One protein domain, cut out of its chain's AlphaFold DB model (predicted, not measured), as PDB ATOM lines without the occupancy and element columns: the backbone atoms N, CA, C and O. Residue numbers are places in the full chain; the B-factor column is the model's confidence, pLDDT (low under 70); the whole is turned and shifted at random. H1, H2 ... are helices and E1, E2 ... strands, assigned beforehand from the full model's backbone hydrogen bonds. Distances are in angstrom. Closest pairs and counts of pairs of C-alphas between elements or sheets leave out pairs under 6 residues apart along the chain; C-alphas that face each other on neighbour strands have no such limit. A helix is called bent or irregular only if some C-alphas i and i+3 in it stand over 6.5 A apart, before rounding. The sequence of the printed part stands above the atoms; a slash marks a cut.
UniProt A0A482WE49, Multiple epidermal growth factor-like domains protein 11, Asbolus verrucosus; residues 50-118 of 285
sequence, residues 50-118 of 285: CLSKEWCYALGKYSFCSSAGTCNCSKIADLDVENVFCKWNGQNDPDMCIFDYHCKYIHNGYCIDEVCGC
ATOM      1  N   CYS A  50       5.491  51.317  25.338       92.69
ATOM      2  CA  CYS A  50       6.918  51.537  25.209       92.69
ATOM      3  C   CYS A  50       7.411  51.060  23.845       92.69
ATOM      4  O   CYS A  50       6.933  50.063  23.312       92.69
ATOM      5  N   LEU A  51       8.364  51.803  23.281       89.06
ATOM      6  CA  LEU A  51       9.131  51.377  22.105       89.06
ATOM      7  C   LEU A  51      10.542  50.923  22.482       89.06
ATOM      8  O   LEU A  51      11.187  50.211  21.720       89.06
ATOM      9  N   SER A  52      11.034  51.352  23.644       87.81
ATOM     10  CA  SER A  52      12.340  50.971  24.160       87.81
ATOM     11  C   SER A  52      12.316  50.912  25.688       87.81
ATOM     12  O   SER A  52      11.439  51.487  26.341       87.81
ATOM     13  N   LYS A  53      13.288  50.208  26.274       85.62
ATOM     14  CA  LYS A  53      13.406  50.000  27.727       85.62
ATOM     15  C   LYS A  53      13.492  51.307  28.521       85.62
ATOM     16  O   LYS A  53      12.971  51.387  29.632       85.62
ATOM     17  N   GLU A  54      14.075  52.351  27.936       89.69
ATOM     18  CA  GLU A  54      14.254  53.661  28.567       89.69
ATOM     19  C   GLU A  54      12.923  54.334  28.911       89.69
ATOM     20  O   GLU A  54      12.843  55.114  29.859       89.69
ATOM     21  N   TRP A  55      11.858  54.007  28.174       92.75
ATOM     22  CA  TRP A  55      10.537  54.598  28.374       92.75
ATOM     23  C   TRP A  55       9.906  54.144  29.690       92.75
ATOM     24  O   TRP A  55       9.068  54.849  30.251       92.75
ATOM     25  N   CYS A  56      10.339  52.996  30.214       92.62
ATOM     26  CA  CYS A  56       9.819  52.440  31.453       92.62
ATOM     27  C   CYS A  56      10.598  52.905  32.689       92.62
ATOM     28  O   CYS A  56      10.094  52.751  33.794       92.62
ATOM     29  N   TYR A  57      11.756  53.566  32.547       90.38
ATOM     30  CA  TYR A  57      12.607  53.953  33.687       90.38
ATOM     31  C   TYR A  57      11.895  54.799  34.756       90.38
ATOM     32  O   TYR A  57      12.283  54.759  35.924       90.38
ATOM     33  N   ALA A  58      10.828  55.518  34.393       90.00
ATOM     34  CA  ALA A  58       9.987  56.255  35.338       90.00
ATOM     35  C   ALA A  58       9.300  55.355  36.389       90.00
ATOM     36  O   ALA A  58       9.037  55.813  37.496       90.00
ATOM     37  N   LEU A  59       9.050  54.082  36.070       92.50
ATOM     38  CA  LEU A  59       8.491  53.082  36.984       92.50
ATOM     39  C   LEU A  59       9.572  52.465  37.891       92.50
ATOM     40  O   LEU A  59       9.273  51.601  38.710       92.50
ATOM     41  N   GLY A  60      10.832  52.878  37.755       92.12
ATOM     42  CA  GLY A  60      11.941  52.375  38.553       92.12
ATOM     43  C   GLY A  60      12.685  51.197  37.934       92.12
ATOM     44  O   GLY A  60      12.362  50.695  36.861       92.12
ATOM     45  N   LYS A  61      13.720  50.747  38.645       91.56
ATOM     46  CA  LYS A  61      14.706  49.763  38.161       91.56
ATOM     47  C   LYS A  61      14.188  48.330  37.991       91.56
ATOM     48  O   LYS A  61      14.916  47.507  37.460       91.56
ATOM     49  N   TYR A  62      12.989  48.032  38.488       93.50
ATOM     50  CA  TYR A  62      12.329  46.729  38.331       93.50
ATOM     51  C   TYR A  62      11.237  46.767  37.260       93.50
ATOM     52  O   TYR A  62      10.332  45.940  37.274       93.50
ATOM     53  N   SER A  63      11.281  47.760  36.376       93.19
ATOM     54  CA  SER A  63      10.389  47.851  35.231       93.19
ATOM     55  C   SER A  63      11.128  47.476  33.953       93.19
ATOM     56  O   SER A  63      12.336  47.692  33.839       93.19
ATOM     57  N   PHE A  64      10.396  46.931  32.990       92.88
ATOM     58  CA  PHE A  64      10.916  46.600  31.671       92.88
ATOM     59  C   PHE A  64       9.850  46.857  30.605       92.88
ATOM     60  O   PHE A  64       8.653  46.903  30.901       92.88
ATOM     61  N   CYS A  65      10.296  47.051  29.366       92.56
ATOM     62  CA  CYS A  65       9.411  47.112  28.211       92.56
ATOM     63  C   CYS A  65       9.223  45.696  27.670       92.56
ATOM     64  O   CYS A  65      10.208  45.070  27.285       92.56
ATOM     65  N   SER A  66       7.992  45.188  27.664       92.56
ATOM     66  CA  SER A  66       7.713  43.857  27.131       92.56
ATOM     67  C   SER A  66       7.760  43.836  25.606       92.56
ATOM     68  O   SER A  66       7.503  44.858  24.969       92.56
ATOM     69  N   SER A  67       7.920  42.654  25.013       90.12
ATOM     70  CA  SER A  67       7.772  42.440  23.561       90.12
ATOM     71  C   SER A  67       6.418  42.924  23.012       90.12
ATOM     72  O   SER A  67       6.337  43.432  21.898       90.12
ATOM     73  N   ALA A  68       5.359  42.877  23.832       91.50
ATOM     74  CA  ALA A  68       4.042  43.443  23.515       91.50
ATOM     75  C   ALA A  68       3.996  44.991  23.464       91.50
ATOM     76  O   ALA A  68       2.929  45.566  23.249       91.50
ATOM     77  N   GLY A  69       5.122  45.675  23.687       91.69
ATOM     78  CA  GLY A  69       5.221  47.133  23.662       91.69
ATOM     79  C   GLY A  69       4.592  47.807  24.877       91.69
ATOM     80  O   GLY A  69       4.087  48.921  24.754       91.69
ATOM     81  N   THR A  70       4.597  47.149  26.041       93.62
ATOM     82  CA  THR A  70       4.020  47.684  27.284       93.62
ATOM     83  C   THR A  70       5.015  47.668  28.441       93.62
ATOM     84  O   THR A  70       5.762  46.706  28.603       93.62
ATOM     85  N   CYS A  71       5.036  48.720  29.259       93.44
ATOM     86  CA  CYS A  71       5.843  48.749  30.474       93.44
ATOM     87  C   CYS A  71       5.203  47.881  31.553       93.44
ATOM     88  O   CYS A  71       4.082  48.154  31.984       93.44
ATOM     89  N   ASN A  72       5.955  46.899  32.036       93.19
ATOM     90  CA  ASN A  72       5.536  45.992  33.095       93.19
ATOM     91  C   ASN A  72       6.523  46.037  34.262       93.19
ATOM     92  O   ASN A  72       7.699  46.367  34.091       93.19
ATOM     93  N   CYS A  73       6.035  45.711  35.459       94.00
ATOM     94  CA  CYS A  73       6.917  45.378  36.569       94.00
ATOM     95  C   CYS A  73       7.413  43.945  36.397       94.00
ATOM     96  O   CYS A  73       6.655  43.063  35.998       94.00
ATOM     97  N   SER A  74       8.687  43.741  36.704       94.31
ATOM     98  CA  SER A  74       9.312  42.428  36.807       94.31
ATOM     99  C   SER A  74       8.572  41.547  37.814       94.31
ATOM    100  O   SER A  74       8.060  42.063  38.804       94.31
ATOM    101  N   LYS A  75       8.566  40.222  37.634       92.81
ATOM    102  CA  LYS A  75       7.900  39.288  38.569       92.81
ATOM    103  C   LYS A  75       8.420  39.356  40.016       92.81
ATOM    104  O   LYS A  75       7.711  38.954  40.934       92.81
ATOM    105  N   ILE A  76       9.624  39.893  40.244       93.88
ATOM    106  CA  ILE A  76      10.170  40.155  41.594       93.88
ATOM    107  C   ILE A  76       9.773  41.531  42.160       93.88
ATOM    108  O   ILE A  76      10.340  41.997  43.154       93.88
ATOM    109  N   ALA A  77       8.846  42.233  41.511       95.06
ATOM    110  CA  ALA A  77       8.387  43.544  41.926       95.06
ATOM    111  C   ALA A  77       6.881  43.726  41.720       95.06
ATOM    112  O   ALA A  77       6.320  43.395  40.681       95.06
ATOM    113  N   ASP A  78       6.245  44.360  42.697       94.75
ATOM    114  CA  ASP A  78       4.836  44.722  42.641       94.75
ATOM    115  C   ASP A  78       4.694  46.204  42.282       94.75
ATOM    116  O   ASP A  78       5.490  47.052  42.701       94.75
ATOM    117  N   LEU A  79       3.661  46.543  41.508       93.00
ATOM    118  CA  LEU A  79       3.366  47.935  41.186       93.00
ATOM    119  C   LEU A  79       2.766  48.651  42.402       93.00
ATOM    120  O   LEU A  79       1.645  48.363  42.819       93.00
ATOM    121  N   ASP A  80       3.462  49.666  42.904       92.94
ATOM    122  CA  ASP A  80       2.861  50.678  43.762       92.94
ATOM    123  C   ASP A  80       1.991  51.602  42.907       92.94
ATOM    124  O   ASP A  80       2.500  52.405  42.124       92.94
ATOM    125  N   VAL A  81       0.672  51.474  43.046       87.38
ATOM    126  CA  VAL A  81      -0.309  52.234  42.259       87.38
ATOM    127  C   VAL A  81      -0.327  53.719  42.639       87.38
ATOM    128  O   VAL A  81      -0.598  54.553  41.777       87.38
ATOM    129  N   GLU A  82      -0.021  54.065  43.892       88.25
ATOM    130  CA  GLU A  82      -0.044  55.453  44.371       88.25
ATOM    131  C   GLU A  82       1.141  56.242  43.814       88.25
ATOM    132  O   GLU A  82       0.980  57.360  43.323       88.25
ATOM    133  N   ASN A  83       2.327  55.632  43.848       87.19
ATOM    134  CA  ASN A  83       3.569  56.258  43.388       87.19
ATOM    135  C   ASN A  83       3.929  55.900  41.941       87.19
ATOM    136  O   ASN A  83       4.878  56.453  41.392       87.19
ATOM    137  N   VAL A  84       3.163  54.998  41.321       88.38
ATOM    138  CA  VAL A  84       3.375  54.486  39.963       88.38
ATOM    139  C   VAL A  84       4.810  53.979  39.786       88.38
ATOM    140  O   VAL A  84       5.559  54.438  38.926       88.38
ATOM    141  N   PHE A  85       5.207  53.050  40.655       93.38
ATOM    142  CA  PHE A  85       6.592  52.593  40.764       93.38
ATOM    143  C   PHE A  85       6.664  51.104  41.121       93.38
ATOM    144  O   PHE A  85       5.970  50.648  42.025       93.38
ATOM    145  N   CYS A  86       7.519  50.342  40.445       94.69
ATOM    146  CA  CYS A  86       7.738  48.922  40.704       94.69
ATOM    147  C   CYS A  86       8.620  48.743  41.949       94.69
ATOM    148  O   CYS A  86       9.816  49.057  41.940       94.69
ATOM    149  N   LYS A  87       8.028  48.239  43.034       95.50
ATOM    150  CA  LYS A  87       8.696  47.981  44.313       95.50
ATOM    151  C   LYS A  87       9.056  46.509  44.432       95.50
ATOM    152  O   LYS A  87       8.211  45.653  44.225       95.50
ATOM    153  N   TRP A  88      10.298  46.223  44.817       95.62
ATOM    154  CA  TRP A  88      10.738  44.854  45.086       95.62
ATOM    155  C   TRP A  88       9.834  44.177  46.121       95.62
ATOM    156  O   TRP A  88       9.567  44.756  47.175       95.62
ATOM    157  N   ASN A  89       9.396  42.957  45.823       94.19
ATOM    158  CA  ASN A  89       8.427  42.219  46.634       94.19
ATOM    159  C   ASN A  89       9.068  41.163  47.556       94.19
ATOM    160  O   ASN A  89       8.366  40.407  48.223       94.19
ATOM    161  N   GLY A  90      10.403  41.102  47.619       92.81
ATOM    162  CA  GLY A  90      11.125  40.132  48.449       92.81
ATOM    163  C   GLY A  90      11.568  38.870  47.707       92.81
ATOM    164  O   GLY A  90      12.343  38.087  48.259       92.81
ATOM    165  N   GLN A  91      11.103  38.658  46.474       92.38
ATOM    166  CA  GLN A  91      11.472  37.498  45.667       92.38
ATOM    167  C   GLN A  91      12.780  37.741  44.912       92.38
ATOM    168  O   GLN A  91      13.101  38.864  44.529       92.38
ATOM    169  N   ASN A  92      13.532  36.670  44.683       89.38
ATOM    170  CA  ASN A  92      14.732  36.685  43.860       89.38
ATOM    171  C   ASN A  92      14.653  35.525  42.875       89.38
ATOM    172  O   ASN A  92      14.275  34.418  43.256       89.38
ATOM    173  N   ASP A  93      15.059  35.782  41.640       89.69
ATOM    174  CA  ASP A  93      15.231  34.769  40.610       89.69
ATOM    175  C   ASP A  93      16.611  34.993  39.972       89.69
ATOM    176  O   ASP A  93      16.828  36.051  39.379       89.69
ATOM    177  N   PRO A  94      17.578  34.080  40.166       84.50
ATOM    178  CA  PRO A  94      18.936  34.252  39.657       84.50
ATOM    179  C   PRO A  94      19.043  34.085  38.135       84.50
ATOM    180  O   PRO A  94      20.003  34.596  37.560       84.50
ATOM    181  N   ASP A  95      18.082  33.410  37.499       85.19
ATOM    182  CA  ASP A  95      18.077  33.159  36.053       85.19
ATOM    183  C   ASP A  95      17.331  34.267  35.281       85.19
ATOM    184  O   ASP A  95      17.340  34.308  34.050       85.19
ATOM    185  N   MET A  96      16.698  35.198  36.002       91.81
ATOM    186  CA  MET A  96      16.026  36.373  35.452       91.81
ATOM    187  C   MET A  96      17.021  37.431  34.971       91.81
ATOM    188  O   MET A  96      17.998  37.775  35.641       91.81
ATOM    189  N   CYS A  97      16.651  38.105  33.886       93.31
ATOM    190  CA  CYS A  97      17.231  39.386  33.518       93.31
ATOM    191  C   CYS A  97      16.223  40.540  33.657       93.31
ATOM    192  O   CYS A  97      15.014  40.360  33.628       93.31
ATOM    193  N   ILE A  98      16.747  41.757  33.794       89.38
ATOM    194  CA  ILE A  98      15.975  43.007  33.642       89.38
ATOM    195  C   ILE A  98      16.669  43.901  32.609       89.38
ATOM    196  O   ILE A  98      16.034  44.644  31.867       89.38
ATOM    197  N   PHE A  99      17.996  43.803  32.542       87.81
ATOM    198  CA  PHE A  99      18.832  44.531  31.607       87.81
ATOM    199  C   PHE A  99      19.693  43.559  30.809       87.81
ATOM    200  O   PHE A  99      20.136  42.541  31.341       87.81
ATOM    201  N   ASP A 100      20.013  43.931  29.573       91.12
ATOM    202  CA  ASP A 100      20.821  43.117  28.654       91.12
ATOM    203  C   ASP A 100      22.178  42.708  29.249       91.12
ATOM    204  O   ASP A 100      22.648  41.598  29.027       91.12
ATOM    205  N   TYR A 101      22.794  43.549  30.089       89.75
ATOM    206  CA  TYR A 101      24.086  43.227  30.711       89.75
ATOM    207  C   TYR A 101      24.017  42.069  31.727       89.75
ATOM    208  O   TYR A 101      25.060  41.517  32.087       89.75
ATOM    209  N   HIS A 102      22.821  41.678  32.193       91.94
ATOM    210  CA  HIS A 102      22.644  40.445  32.971       91.94
ATOM    211  C   HIS A 102      22.888  39.201  32.103       91.94
ATOM    212  O   HIS A 102      23.378  38.192  32.605       91.94
ATOM    213  N   CYS A 103      22.658  39.299  30.793       93.62
ATOM    214  CA  CYS A 103      22.782  38.211  29.823       93.62
ATOM    215  C   CYS A 103      24.211  38.012  29.301       93.62
ATOM    216  O   CYS A 103      24.414  37.483  28.216       93.62
ATOM    217  N   LYS A 104      25.225  38.394  30.086       91.25
ATOM    218  CA  LYS A 104      26.652  38.343  29.713       91.25
ATOM    219  C   LYS A 104      27.194  36.950  29.354       91.25
ATOM    220  O   LYS A 104      28.308  36.857  28.852       91.25
ATOM    221  N   TYR A 105      26.466  35.887  29.691       91.38
ATOM    222  CA  TYR A 105      26.828  34.508  29.365       91.38
ATOM    223  C   TYR A 105      26.403  34.112  27.945       91.38
ATOM    224  O   TYR A 105      26.954  33.156  27.418       91.38
ATOM    225  N   ILE A 106      25.491  34.870  27.322       92.69
ATOM    226  CA  ILE A 106      25.168  34.768  25.900       92.69
ATOM    227  C   ILE A 106      25.859  35.929  25.184       92.69
ATOM    228  O   ILE A 106      25.551  37.100  25.411       92.69
ATOM    229  N   HIS A 107      26.803  35.629  24.298       89.38
ATOM    230  CA  HIS A 107      27.463  36.652  23.497       89.38
ATOM    231  C   HIS A 107      26.444  37.318  22.559       89.38
ATOM    232  O   HIS A 107      25.776  36.637  21.785       89.38
ATOM    233  N   ASN A 108      26.347  38.653  22.595       87.75
ATOM    234  CA  ASN A 108      25.288  39.438  21.936       87.75
ATOM    235  C   ASN A 108      23.855  39.114  22.426       87.75
ATOM    236  O   ASN A 108      22.898  39.332  21.688       87.75
ATOM    237  N   GLY A 109      23.703  38.577  23.642       92.69
ATOM    238  CA  GLY A 109      22.402  38.298  24.249       92.69
ATOM    239  C   GLY A 109      21.683  39.554  24.747       92.69
ATOM    240  O   GLY A 109      22.310  40.514  25.197       92.69
ATOM    241  N   TYR A 110      20.355  39.511  24.707       92.56
ATOM    242  CA  TYR A 110      19.451  40.565  25.162       92.56
ATOM    243  C   TYR A 110      18.507  40.039  26.234       92.56
ATOM    244  O   TYR A 110      18.206  38.846  26.284       92.56
ATOM    245  N   CYS A 111      18.016  40.944  27.076       93.25
ATOM    246  CA  CYS A 111      16.961  40.619  28.015       93.25
ATOM    247  C   CYS A 111      15.590  40.832  27.370       93.25
ATOM    248  O   CYS A 111      15.191  41.970  27.122       93.25
ATOM    249  N   ILE A 112      14.869  39.744  27.108       92.12
ATOM    250  CA  ILE A 112      13.578  39.749  26.417       92.12
ATOM    251  C   ILE A 112      12.545  39.138  27.356       92.12
ATOM    252  O   ILE A 112      12.633  37.962  27.697       92.12
ATOM    253  N   ASP A 113      11.582  39.949  27.797       92.19
ATOM    254  CA  ASP A 113      10.528  39.526  28.729       92.19
ATOM    255  C   ASP A 113      11.074  38.755  29.945       92.19
ATOM    256  O   ASP A 113      10.606  37.676  30.299       92.19
ATOM    257  N   GLU A 114      12.101  39.331  30.579       93.06
ATOM    258  CA  GLU A 114      12.791  38.794  31.761       93.06
ATOM    259  C   GLU A 114      13.632  37.525  31.535       93.06
ATOM    260  O   GLU A 114      14.222  37.002  32.486       93.06
ATOM    261  N   VAL A 115      13.743  37.056  30.289       93.06
ATOM    262  CA  VAL A 115      14.541  35.892  29.889       93.06
ATOM    263  C   VAL A 115      15.671  36.330  28.957       93.06
ATOM    264  O   VAL A 115      15.472  37.101  28.020       93.06
ATOM    265  N   CYS A 116      16.884  35.839  29.198       94.38
ATOM    266  CA  CYS A 116      17.989  36.092  28.283       94.38
ATOM    267  C   CYS A 116      17.821  35.297  26.986       94.38
ATOM    268  O   CYS A 116      17.653  34.078  27.015       94.38
ATOM    269  N   GLY A 117      17.921  35.982  25.851       93.62
ATOM    270  CA  GLY A 117      17.755  35.385  24.534       93.62
ATOM    271  C   GLY A 117      18.341  36.244  23.419       93.62
ATOM    272  O   GLY A 117      19.137  37.153  23.658       93.62
ATOM    273  N   CYS A 118      17.944  35.937  22.190       93.06
ATOM    274  CA  CYS A 118      18.358  36.657  20.991       93.06
ATOM    275  C   CYS A 118      17.198  37.473  20.429       93.06
ATOM    276  O   CYS A 118      16.043  37.074  20.565       93.06
TER     277      CYS A 118
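What this domain is: This is residues 50 to 118 of the 285 residues of the protein "Multiple epidermal growth factor-like domains protein 11" of Asbolus verrucosus (UniProt A0A482WE49). Two small lobes are joined by a long, looping link, residues 89 to 99. In the larger lobe, the short helix H1 packs on the hairpin E1 and E2, with the hairpin E3 and E4 at one end; in the smaller, H2 packs on the hairpin E5 and E6. The printed part has 69 residues, with 31 in named elements, under half, in the order H1 E1 E2 E3 E4 H2 E5 E6; the three sheets, E1 - E2, E3 - E4 and E5 - E6, are antiparallel and the class is mixed. It is compact, with a radius of gyration of the C-alphas of 11.8 A and spans of 39 by 28 by 16 A.

How they stand to each other: E3, residues 77 to 80, and E4, residues 85 to 88, form an antiparallel hairpin at 142 degrees; N 78 and O 87 are 2.8 A apart. The hairpin of E1, residues 63 to 65, and E2, residues 71 to 73, has N 72 and O 64 at 2.9 A. The closest C-alphas of E2 and E4, those of Cys 73 and Cys 86, are 5.5 A apart. H1, residues 53 to 59, is closest to E1 at the C-alphas of Lys 53 and Cys 65, 5.0 A. H1 is irregular, C-alphas 55 and 58 being 7.2 A apart; 0 of its 3 O i to N i+4 pairs but 3 of 4 O i to N i+3 pairs are within hydrogen-bond range. H2, residues 100 to 103, is too short for an O i to N i+4 pair. E5, residues 110 to 112, and E6, residues 115 to 117, form a hairpin, with N 110 and O 117 at 2.9 A. The closest C-alphas of H2 and E5, those of Asp 100 and Tyr 110, are 4.5 A apart. H1 and H2 are apart.

Where its parts are: H1 begins at C-alpha 53 (13.406, 50.000, 27.727) and is 10.9 A long; E3 is 9.2 A and E4 9.8 A. E6 ends at C-alpha 117 (17.755, 35.385, 24.534).

The domain as a whole: The C-alphas farthest apart, those of Glu 82 and His 107, are 39.3 A apart. The printed part has no cut, and the link from E4 to H2 is long, with 11 residues. No printed residue is under pLDDT 70.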